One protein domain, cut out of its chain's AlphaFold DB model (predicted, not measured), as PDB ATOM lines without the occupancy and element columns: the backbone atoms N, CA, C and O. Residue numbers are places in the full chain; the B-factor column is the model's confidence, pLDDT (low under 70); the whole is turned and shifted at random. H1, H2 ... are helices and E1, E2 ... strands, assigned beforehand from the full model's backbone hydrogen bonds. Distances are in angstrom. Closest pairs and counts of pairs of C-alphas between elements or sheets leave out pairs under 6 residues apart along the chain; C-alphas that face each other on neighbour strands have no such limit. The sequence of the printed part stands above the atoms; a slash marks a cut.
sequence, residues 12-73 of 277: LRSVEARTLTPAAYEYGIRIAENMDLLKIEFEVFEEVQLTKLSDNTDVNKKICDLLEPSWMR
ATOM      1  N   LEU A  12     360.167 362.193 377.647       90.25
ATOM      2  CA  LEU A  12     360.610 363.468 378.197       90.25
ATOM      3  C   LEU A  12     360.979 364.384 377.032       90.25
ATOM      4  O   LEU A  12     361.804 364.018 376.196       90.25
ATOM      5  N   ARG A  13     360.370 365.570 376.985       90.31
ATOM      6  CA  ARG A  13     360.634 366.587 375.963       90.31
ATOM      7  C   ARG A  13     362.135 366.851 375.840       90.31
ATOM      8  O   ARG A  13     362.798 367.071 376.856       90.31
ATOM      9  N   SER A  14     362.636 366.851 374.605       87.81
ATOM     10  CA  SER A  14     364.048 367.085 374.260       87.81
ATOM     11  C   SER A  14     365.043 366.053 374.810       87.81
ATOM     12  O   SER A  14     366.250 366.288 374.750       87.81
ATOM     13  N   VAL A  15     364.569 364.914 375.328       86.44
ATOM     14  CA  VAL A  15     365.410 363.798 375.771       86.44
ATOM     15  C   VAL A  15     365.316 362.671 374.747       86.44
ATOM     16  O   VAL A  15     364.264 362.057 374.581       86.44
ATOM     17  N   GLU A  16     366.423 362.369 374.067       81.62
ATOM     18  CA  GLU A  16     366.467 361.258 373.111       81.62
ATOM     19  C   GLU A  16     366.132 359.917 373.782       81.62
ATOM     20  O   GLU A  16     366.626 359.595 374.866       81.62
ATOM     21  N   ALA A  17     365.327 359.098 373.102       75.19
ATOM     22  CA  ALA A  17     364.973 357.761 373.561       75.19
ATOM     23  C   ALA A  17     366.170 356.799 373.420       75.19
ATOM     24  O   ALA A  17     366.364 356.170 372.383       75.19
ATOM     25  N   ARG A  18     366.971 356.681 374.484       77.12
ATOM     26  CA  ARG A  18     368.139 355.790 374.583       77.12
ATOM     27  C   ARG A  18     368.296 355.218 375.992       77.12
ATOM     28  O   ARG A  18     367.636 355.663 376.930       77.12
ATOM     29  N   THR A  19     369.169 354.222 376.142       75.25
ATOM     30  CA  THR A  19     369.487 353.616 377.444       75.25
ATOM     31  C   THR A  19     370.044 354.672 378.405       75.25
ATOM     32  O   THR A  19     370.963 355.411 378.050       75.25
ATOM     33  N   LEU A  20     369.500 354.751 379.626       77.25
ATOM     34  CA  LEU A  20     369.999 355.675 380.649       77.25
ATOM     35  C   LEU A  20     371.417 355.281 381.082       77.25
ATOM     36  O   LEU A  20     371.704 354.106 381.319       77.25
ATOM     37  N   THR A  21     372.294 356.271 381.251       75.25
ATOM     38  CA  THR A  21     373.563 356.071 381.962       75.25
ATOM     39  C   THR A  21     373.279 355.762 383.439       75.25
ATOM     40  O   THR A  21     372.242 356.192 383.960       75.25
ATOM     41  N   PRO A  22     374.192 355.092 384.172       79.81
ATOM     42  CA  PRO A  22     374.023 354.880 385.611       79.81
ATOM     43  C   PRO A  22     373.756 356.185 386.375       79.81
ATOM     44  O   PRO A  22     372.905 356.228 387.251       79.81
ATOM     45  N   ALA A  23     374.411 357.286 385.987       77.38
ATOM     46  CA  ALA A  23     374.222 358.586 386.625       77.38
ATOM     47  C   ALA A  23     372.819 359.178 386.388       77.38
ATOM     48  O   ALA A  23     372.234 359.745 387.314       77.38
ATOM     49  N   ALA A  24     372.273 359.042 385.174       84.44
ATOM     50  CA  ALA A  24     370.905 359.457 384.864       84.44
ATOM     51  C   ALA A  24     369.873 358.578 385.591       84.44
ATOM     52  O   ALA A  24     368.892 359.096 386.123       84.44
ATOM     53  N   TYR A  25     370.127 357.269 385.675       83.81
ATOM     54  CA  TYR A  25     369.282 356.319 386.398       83.81
ATOM     55  C   TYR A  25     369.229 356.620 387.907       83.81
ATOM     56  O   TYR A  25     368.147 356.814 388.459       83.81
ATOM     57  N   GLU A  26     370.387 356.782 388.554       83.88
ATOM     58  CA  GLU A  26     370.504 357.158 389.974       83.88
ATOM     59  C   GLU A  26     369.907 358.538 390.276       83.88
ATOM     60  O   GLU A  26     369.399 358.807 391.364       83.88
ATOM     61  N   TYR A  27     369.964 359.469 389.324       91.00
ATOM     62  CA  TYR A  27     369.279 360.750 389.474       91.00
ATOM     63  C   TYR A  27     367.755 360.587 389.491       91.00
ATOM     64  O   TYR A  27     367.104 361.168 390.357       91.00
ATOM     65  N   GLY A  28     367.200 359.757 388.603       88.31
ATOM     66  CA  GLY A  28     365.776 359.417 388.611       88.31
ATOM     67  C   GLY A  28     365.332 358.750 389.917       88.31
ATOM     68  O   GLY A  28     364.314 359.148 390.482       88.31
ATOM     69  N   ILE A  29     366.124 357.805 390.439       87.62
ATOM     70  CA  ILE A  29     365.868 357.164 391.742       87.62
ATOM     71  C   ILE A  29     365.834 358.205 392.861       87.62
ATOM     72  O   ILE A  29     364.863 358.254 393.611       87.62
ATOM     73  N   ARG A  30     366.829 359.096 392.936       88.94
ATOM     74  CA  ARG A  30     366.895 360.120 393.992       88.94
ATOM     75  C   ARG A  30     365.717 361.089 393.981       88.94
ATOM     76  O   ARG A  30     365.291 361.517 395.047       88.94
ATOM     77  N   ILE A  31     365.182 361.437 392.808       89.88
ATOM     78  CA  ILE A  31     363.954 362.248 392.712       89.88
ATOM     79  C   ILE A  31     362.789 361.522 393.399       89.88
ATOM     80  O   ILE A  31     362.041 362.141 394.154       89.88
ATOM     81  N   ALA A  32     362.654 360.213 393.165       86.19
ATOM     82  CA  ALA A  32     361.605 359.403 393.775       86.19
ATOM     83  C   ALA A  32     361.823 359.203 395.285       86.19
ATOM     84  O   ALA A  32     360.885 359.376 396.059       86.19
ATOM     85  N   GLU A  33     363.048 358.892 395.719       87.19
ATOM     86  CA  GLU A  33     363.392 358.688 397.135       87.19
ATOM     87  C   GLU A  33     363.199 359.954 397.974       87.19
ATOM     88  O   GLU A  33     362.680 359.888 399.088       87.19
ATOM     89  N   ASN A  34     363.561 361.114 397.423       90.25
ATOM     90  CA  ASN A  34     363.370 362.401 398.089       90.25
ATOM     91  C   ASN A  34     361.918 362.895 398.036       90.25
ATOM     92  O   ASN A  34     361.615 363.928 398.631       90.25
ATOM     93  N   MET A  35     361.027 362.179 397.338       88.75
ATOM     94  CA  MET A  35     359.634 362.579 397.121       88.75
ATOM     95  C   MET A  35     359.536 363.999 396.537       88.75
ATOM     96  O   MET A  35     358.667 364.790 396.918       88.75
ATOM     97  N   ASP A  36     360.448 364.330 395.616       89.88
ATOM     98  CA  ASP A  36     360.502 365.639 394.973       89.88
ATOM     99  C   ASP A  36     359.209 365.877 394.179       89.88
ATOM    100  O   ASP A  36     358.867 365.126 393.263       89.88
ATOM    101  N   LEU A  37     358.487 366.951 394.504       94.56
ATOM    102  CA  LEU A  37     357.284 367.321 393.765       94.56
ATOM    103  C   LEU A  37     357.656 367.906 392.400       94.56
ATOM    104  O   LEU A  37     358.439 368.857 392.312       94.56
ATOM    105  N   LEU A  38     357.050 367.367 391.342       95.06
ATOM    106  CA  LEU A  38     357.312 367.770 389.965       95.06
ATOM    107  C   LEU A  38     356.099 368.475 389.358       95.06
ATOM    108  O   LEU A  38     354.979 367.962 389.388       95.06
ATOM    109  N   LYS A  39     356.341 369.632 388.746       95.19
ATOM    110  CA  LYS A  39     355.433 370.234 387.773       95.19
ATOM    111  C   LYS A  39     355.597 369.489 386.452       95.19
ATOM    112  O   LYS A  39     356.720 369.341 385.969       95.19
ATOM    113  N   ILE A  40     354.480 369.047 385.881       93.94
ATOM    114  CA  ILE A  40     354.429 368.371 384.583       93.94
ATOM    115  C   ILE A  40     353.747 369.311 383.594       93.94
ATOM    116  O   ILE A  40     352.582 369.661 383.778       93.94
ATOM    117  N   GLU A  41     354.465 369.716 382.552       93.44
ATOM    118  CA  GLU A  41     353.926 370.506 381.444       93.44
ATOM    119  C   GLU A  41     353.912 369.665 380.171       93.44
ATOM    120  O   GLU A  41     354.858 368.931 379.891       93.44
ATOM    121  N   PHE A  42     352.833 369.750 379.400       89.56
ATOM    122  CA  PHE A  42     352.658 368.983 378.172       89.56
ATOM    123  C   PHE A  42     351.762 369.744 377.195       89.56
ATOM    124  O   PHE A  42     350.851 370.459 377.605       89.56
ATOM    125  N   GLU A  43     352.028 369.581 375.899       76.00
ATOM    126  CA  GLU A  43     351.193 370.126 374.814       76.00
ATOM    127  C   GLU A  43     350.385 369.012 374.146       76.00
ATOM    128  O   GLU A  43     349.184 369.140 373.929       76.00
ATOM    129  N   VAL A  44     351.044 367.879 373.897       72.00
ATOM    130  CA  VAL A  44     350.464 366.619 373.433       72.00
ATOM    131  C   VAL A  44     350.941 365.549 374.415       72.00
ATOM    132  O   VAL A  44     352.094 365.601 374.840       72.00
ATOM    133  N   PHE A  45     350.088 364.591 374.799       68.38
ATOM    134  CA  PHE A  45     350.398 363.511 375.761       68.38
ATOM    135  C   PHE A  45     351.486 362.517 375.284       68.38
ATOM    136  O   PHE A  45     351.504 361.365 375.706       68.38
ATOM    137  N   GLU A  46     352.378 362.937 374.394       80.56
ATOM    138  CA  GLU A  46     353.515 362.169 373.896       80.56
ATOM    139  C   GLU A  46     354.810 362.571 374.599       80.56
ATOM    140  O   GLU A  46     355.602 361.693 374.927       80.56
ATOM    141  N   GLU A  47     355.003 363.858 374.906       89.81
ATOM    142  CA  GLU A  47     356.208 364.367 375.566       89.81
ATOM    143  C   GLU A  47     355.873 365.352 376.686       89.81
ATOM    144  O   GLU A  47     355.060 366.265 376.518       89.81
ATOM    145  N   VAL A  48     356.549 365.196 377.826       93.56
ATOM    146  CA  VAL A  48     356.359 366.048 379.005       93.56
ATOM    147  C   VAL A  48     357.640 366.782 379.387       93.56
ATOM    148  O   VAL A  48     358.739 366.242 379.267       93.56
ATOM    149  N   GLN A  49     357.494 368.003 379.887       94.06
ATOM    150  CA  GLN A  49     358.533 368.765 380.566       94.06
ATOM    151  C   GLN A  49     358.353 368.604 382.076       94.06
ATOM    152  O   GLN A  49     357.292 368.927 382.616       94.06
ATOM    153  N   LEU A  50     359.387 368.109 382.756       95.12
ATOM    154  CA  LEU A  50     359.400 367.944 384.206       95.12
ATOM    155  C   LEU A  50     360.259 369.029 384.856       95.12
ATOM    156  O   LEU A  50     361.415 369.230 384.481       95.12
ATOM    157  N   THR A  51     359.703 369.698 385.863       95.69
ATOM    158  CA  THR A  51     360.411 370.729 386.636       95.69
ATOM    159  C   THR A  51     360.185 370.505 388.125       95.69
ATOM    160  O   THR A  51     359.042 370.345 388.553       95.69
ATOM    161  N   LYS A  52     361.248 370.500 388.934       94.88
ATOM    162  CA  LYS A  52     361.121 370.409 390.395       94.88
ATOM    163  C   LYS A  52     360.450 371.659 390.951       94.88
ATOM    164  O   LYS A  52     360.869 372.769 390.645       94.88
ATOM    165  N   LEU A  53     359.451 371.494 391.813       93.38
ATOM    166  CA  LEU A  53     358.795 372.625 392.477       93.38
ATOM    167  C   LEU A  53     359.654 373.257 393.578       93.38
ATOM    168  O   LEU A  53     359.432 374.412 393.926       93.38
ATOM    169  N   SER A  54     360.607 372.511 394.139       92.62
ATOM    170  CA  SER A  54     361.449 372.974 395.245       92.62
ATOM    171  C   SER A  54     362.435 374.064 394.824       92.62
ATOM    172  O   SER A  54     362.625 375.030 395.559       92.62
ATOM    173  N   ASP A  55     363.052 373.917 393.653       92.25
ATOM    174  CA  ASP A  55     364.151 374.773 393.195       92.25
ATOM    175  C   ASP A  55     364.048 375.184 391.714       92.25
ATOM    176  O   ASP A  55     364.953 375.826 391.188       92.25
ATOM    177  N   ASN A  56     362.940 374.850 391.041       92.88
ATOM    178  CA  ASN A  56     362.736 375.045 389.602       92.88
ATOM    179  C   ASN A  56     363.778 374.339 388.715       92.88
ATOM    180  O   ASN A  56     363.986 374.741 387.569       92.88
ATOM    181  N   THR A  57     364.425 373.276 389.205       93.94
ATOM    182  CA  THR A  57     365.335 372.474 388.383       93.94
ATOM    183  C   THR A  57     364.578 371.823 387.232       93.94
ATOM    184  O   THR A  57     363.645 371.048 387.448       93.94
ATOM    185  N   ASP A  58     365.039 372.082 386.009       95.50
ATOM    186  CA  ASP A  58     364.628 371.365 384.803       95.50
ATOM    187  C   ASP A  58     365.180 369.930 384.841       95.50
ATOM    188  O   ASP A  58     366.381 369.685 384.673       95.50
ATOM    189  N   VAL A  59     364.292 368.972 385.104       94.50
ATOM    190  CA  VAL A  59     364.644 367.556 385.251       94.50
ATOM    191  C   VAL A  59     365.012 366.949 383.901       94.50
ATOM    192  O   VAL A  59     365.959 366.166 383.838       94.50
ATOM    193  N   ASN A  60     364.320 367.326 382.824       93.69
ATOM    194  CA  ASN A  60     364.600 366.829 381.477       93.69
ATOM    195  C   ASN A  60     366.005 367.231 381.041       93.69
ATOM    196  O   ASN A  60     366.789 366.380 380.625       93.69
ATOM    197  N   LYS A  61     366.351 368.511 381.217       91.19
ATOM    198  CA  LYS A  61     367.695 369.020 380.950       91.19
ATOM    199  C   LYS A  61     368.727 368.304 381.804       91.19
ATOM    200  O   LYS A  61     369.742 367.871 381.276       91.19
ATOM    201  N   LYS A  62     368.459 368.103 383.099       90.56
ATOM    202  CA  LYS A  62     369.403 367.395 383.969       90.56
ATOM    203  C   LYS A  62     369.610 365.944 383.538       90.56
ATOM    204  O   LYS A  62     370.733 365.454 383.602       90.56
ATOM    205  N   ILE A  63     368.559 365.267 383.081       89.06
ATOM    206  CA  ILE A  63     368.657 363.926 382.500       89.06
ATOM    207  C   ILE A  63     369.461 363.973 381.200       89.06
ATOM    208  O   ILE A  63     370.385 363.181 381.077       89.06
ATOM    209  N   CYS A  64     369.197 364.906 380.280       85.12
ATOM    210  CA  CYS A  64     370.004 365.096 379.068       85.12
ATOM    211  C   CYS A  64     371.481 365.313 379.382       85.12
ATOM    212  O   CYS A  64     372.321 364.605 378.830       85.12
ATOM    213  N   ASP A  65     371.787 366.210 380.321       80.94
ATOM    214  CA  ASP A  65     373.148 366.432 380.786       80.94
ATOM    215  C   ASP A  65     373.735 365.099 381.261       80.94
ATOM    216  O   ASP A  65     374.819 364.725 380.856       80.94
ATOM    217  N   LEU A  66     373.026 364.335 382.093       82.00
ATOM    218  CA  LEU A  66     373.515 363.059 382.627       82.00
ATOM    219  C   LEU A  66     373.584 361.921 381.594       82.00
ATOM    220  O   LEU A  66     374.325 360.958 381.816       82.00
ATOM    221  N   LEU A  67     372.835 362.011 380.494       78.00
ATOM    222  CA  LEU A  67     372.930 361.100 379.354       78.00
ATOM    223  C   LEU A  67     374.214 361.339 378.566       78.00
ATOM    224  O   LEU A  67     374.804 360.381 378.069       78.00
ATOM    225  N   GLU A  68     374.666 362.589 378.486       66.19
ATOM    226  CA  GLU A  68     376.006 362.889 378.013       66.19
ATOM    227  C   GLU A  68     377.021 362.464 379.082       66.19
ATOM    228  O   GLU A  68     376.947 362.882 380.242       66.19
ATOM    229  N   PRO A  69     378.002 361.616 378.751       51.84
ATOM    230  CA  PRO A  69     379.035 361.263 379.709       51.84
ATOM    231  C   PRO A  69     379.727 362.522 380.253       51.84
ATOM    232  O   PRO A  69     379.976 363.471 379.512       51.84
ATOM    233  N   SER A  70     380.036 362.551 381.551       41.44
ATOM    234  CA  SER A  70     380.649 363.714 382.220       41.44
ATOM    235  C   SER A  70     381.936 364.201 381.536       41.44
ATOM    236  O   SER A  70     382.217 365.392 381.552       41.44
ATOM    237  N   TRP A  71     382.661 363.312 380.851       44.47
ATOM    238  CA  TRP A  71     383.871 363.634 380.087       44.47
ATOM    239  C   TRP A  71     383.635 364.428 378.790       44.47
ATOM    240  O   TRP A  71     384.593 364.945 378.227       44.47
ATOM    241  N   MET A  72     382.395 364.537 378.303       43.38
ATOM    242  CA  MET A  72     382.047 365.345 377.122       43.38
ATOM    243  C   MET A  72     381.593 366.769 377.498       43.38
ATOM    244  O   MET A  72     381.537 367.643 376.638       43.38
ATOM    245  N   ARG A  73     381.285 367.009 378.783       47.06
ATOM    246  CA  ARG A  73     380.616 368.225 379.275       47.06
ATOM    247  C   ARG A  73     381.542 369.292 379.862       47.06
ATOM    248  O   ARG A  73     381.114 370.435 379.991       47.06
TER     249      ARG A  73
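Overview. This is residues 12 to 73 of the 277 residues of the protein "Tudor domain-containing protein" of Laodelphax striatellus (UniProt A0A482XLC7). Two helices, H1 and H2, run opposite ways in a narrow V, touching near the first residues of H1 and the last residues of H2, and a two-stranded hairpin, E1 and E2, stands at the other end, with E2 beside the first residues of H2. The short helix H3 lies at the end away from the hairpin. The printed part has 62 residues with three named helices and two named strands, in the order H1, E1, E2, H2, H3, and the sheet, E1 - E2, is antiparallel. The class is mixed, helices and strands, and the whole is compact, with a radius of gyration of the C-alphas of 11.8 A and spans of 31 by 27 by 17 A.

Along the chain. The printed part begins at Leu 12, C-alpha at (360.610, 363.468, 378.197). H1, residues 22 to 33, begins at C-alpha 22 (374.023, 354.880, 385.611) and is 16.1 A long from first to last C-alpha. E1, residues 38 to 42, measures 12.7 A, and E2, residues 47 to 52, measures 16.7 A. H2, residues 59 to 67, is 12.0 A long. H3, residues 70 to 73, measures 5.4 A and ends at C-alpha 73 (380.616, 368.225, 379.275).

Arrangement. E1 and E2 form a hairpin, antiparallel at 153 degrees between their directions. C-alphas 40 and 50 face each other at 5.0 A. N 39 and O 51 are within hydrogen-bond range at 2.8 A, as are N 41 and O 49 at 2.9 A. The closest C-alphas of E2 and H2 are those of Leu 50 and Val 59, 5.4 A apart. E1 and H2 are apart. H1 touches H2 with its residues 23 to 27 alone, at a shallow tilt of 29 degrees, opposite ways. Their closest C-alphas are those of Ala 24 and Leu 66, 5.0 A apart. H1 and E2 are apart. H3 is close to H2 but not clearly touching, the closest C-alphas being those of Asp 65 and Arg 73 at 7.8 A. In H1 and H2 every O i to N i+4 pair is within hydrogen-bond range; H3 is too short for such a pair.

Size, cuts and confidence. The two C-alphas farthest apart, those of Val 44 and Trp 71, are 34.2 A apart. The printed part has no cut. The links H1 to E1, E1 to E2 and H2 to H3 are tight, and E2 to H2 is short; no link is long. The mean pLDDT of the printed part is 83.5; residue 45 and residues 68 to 73 are under 70, and H3 has a mean of 44.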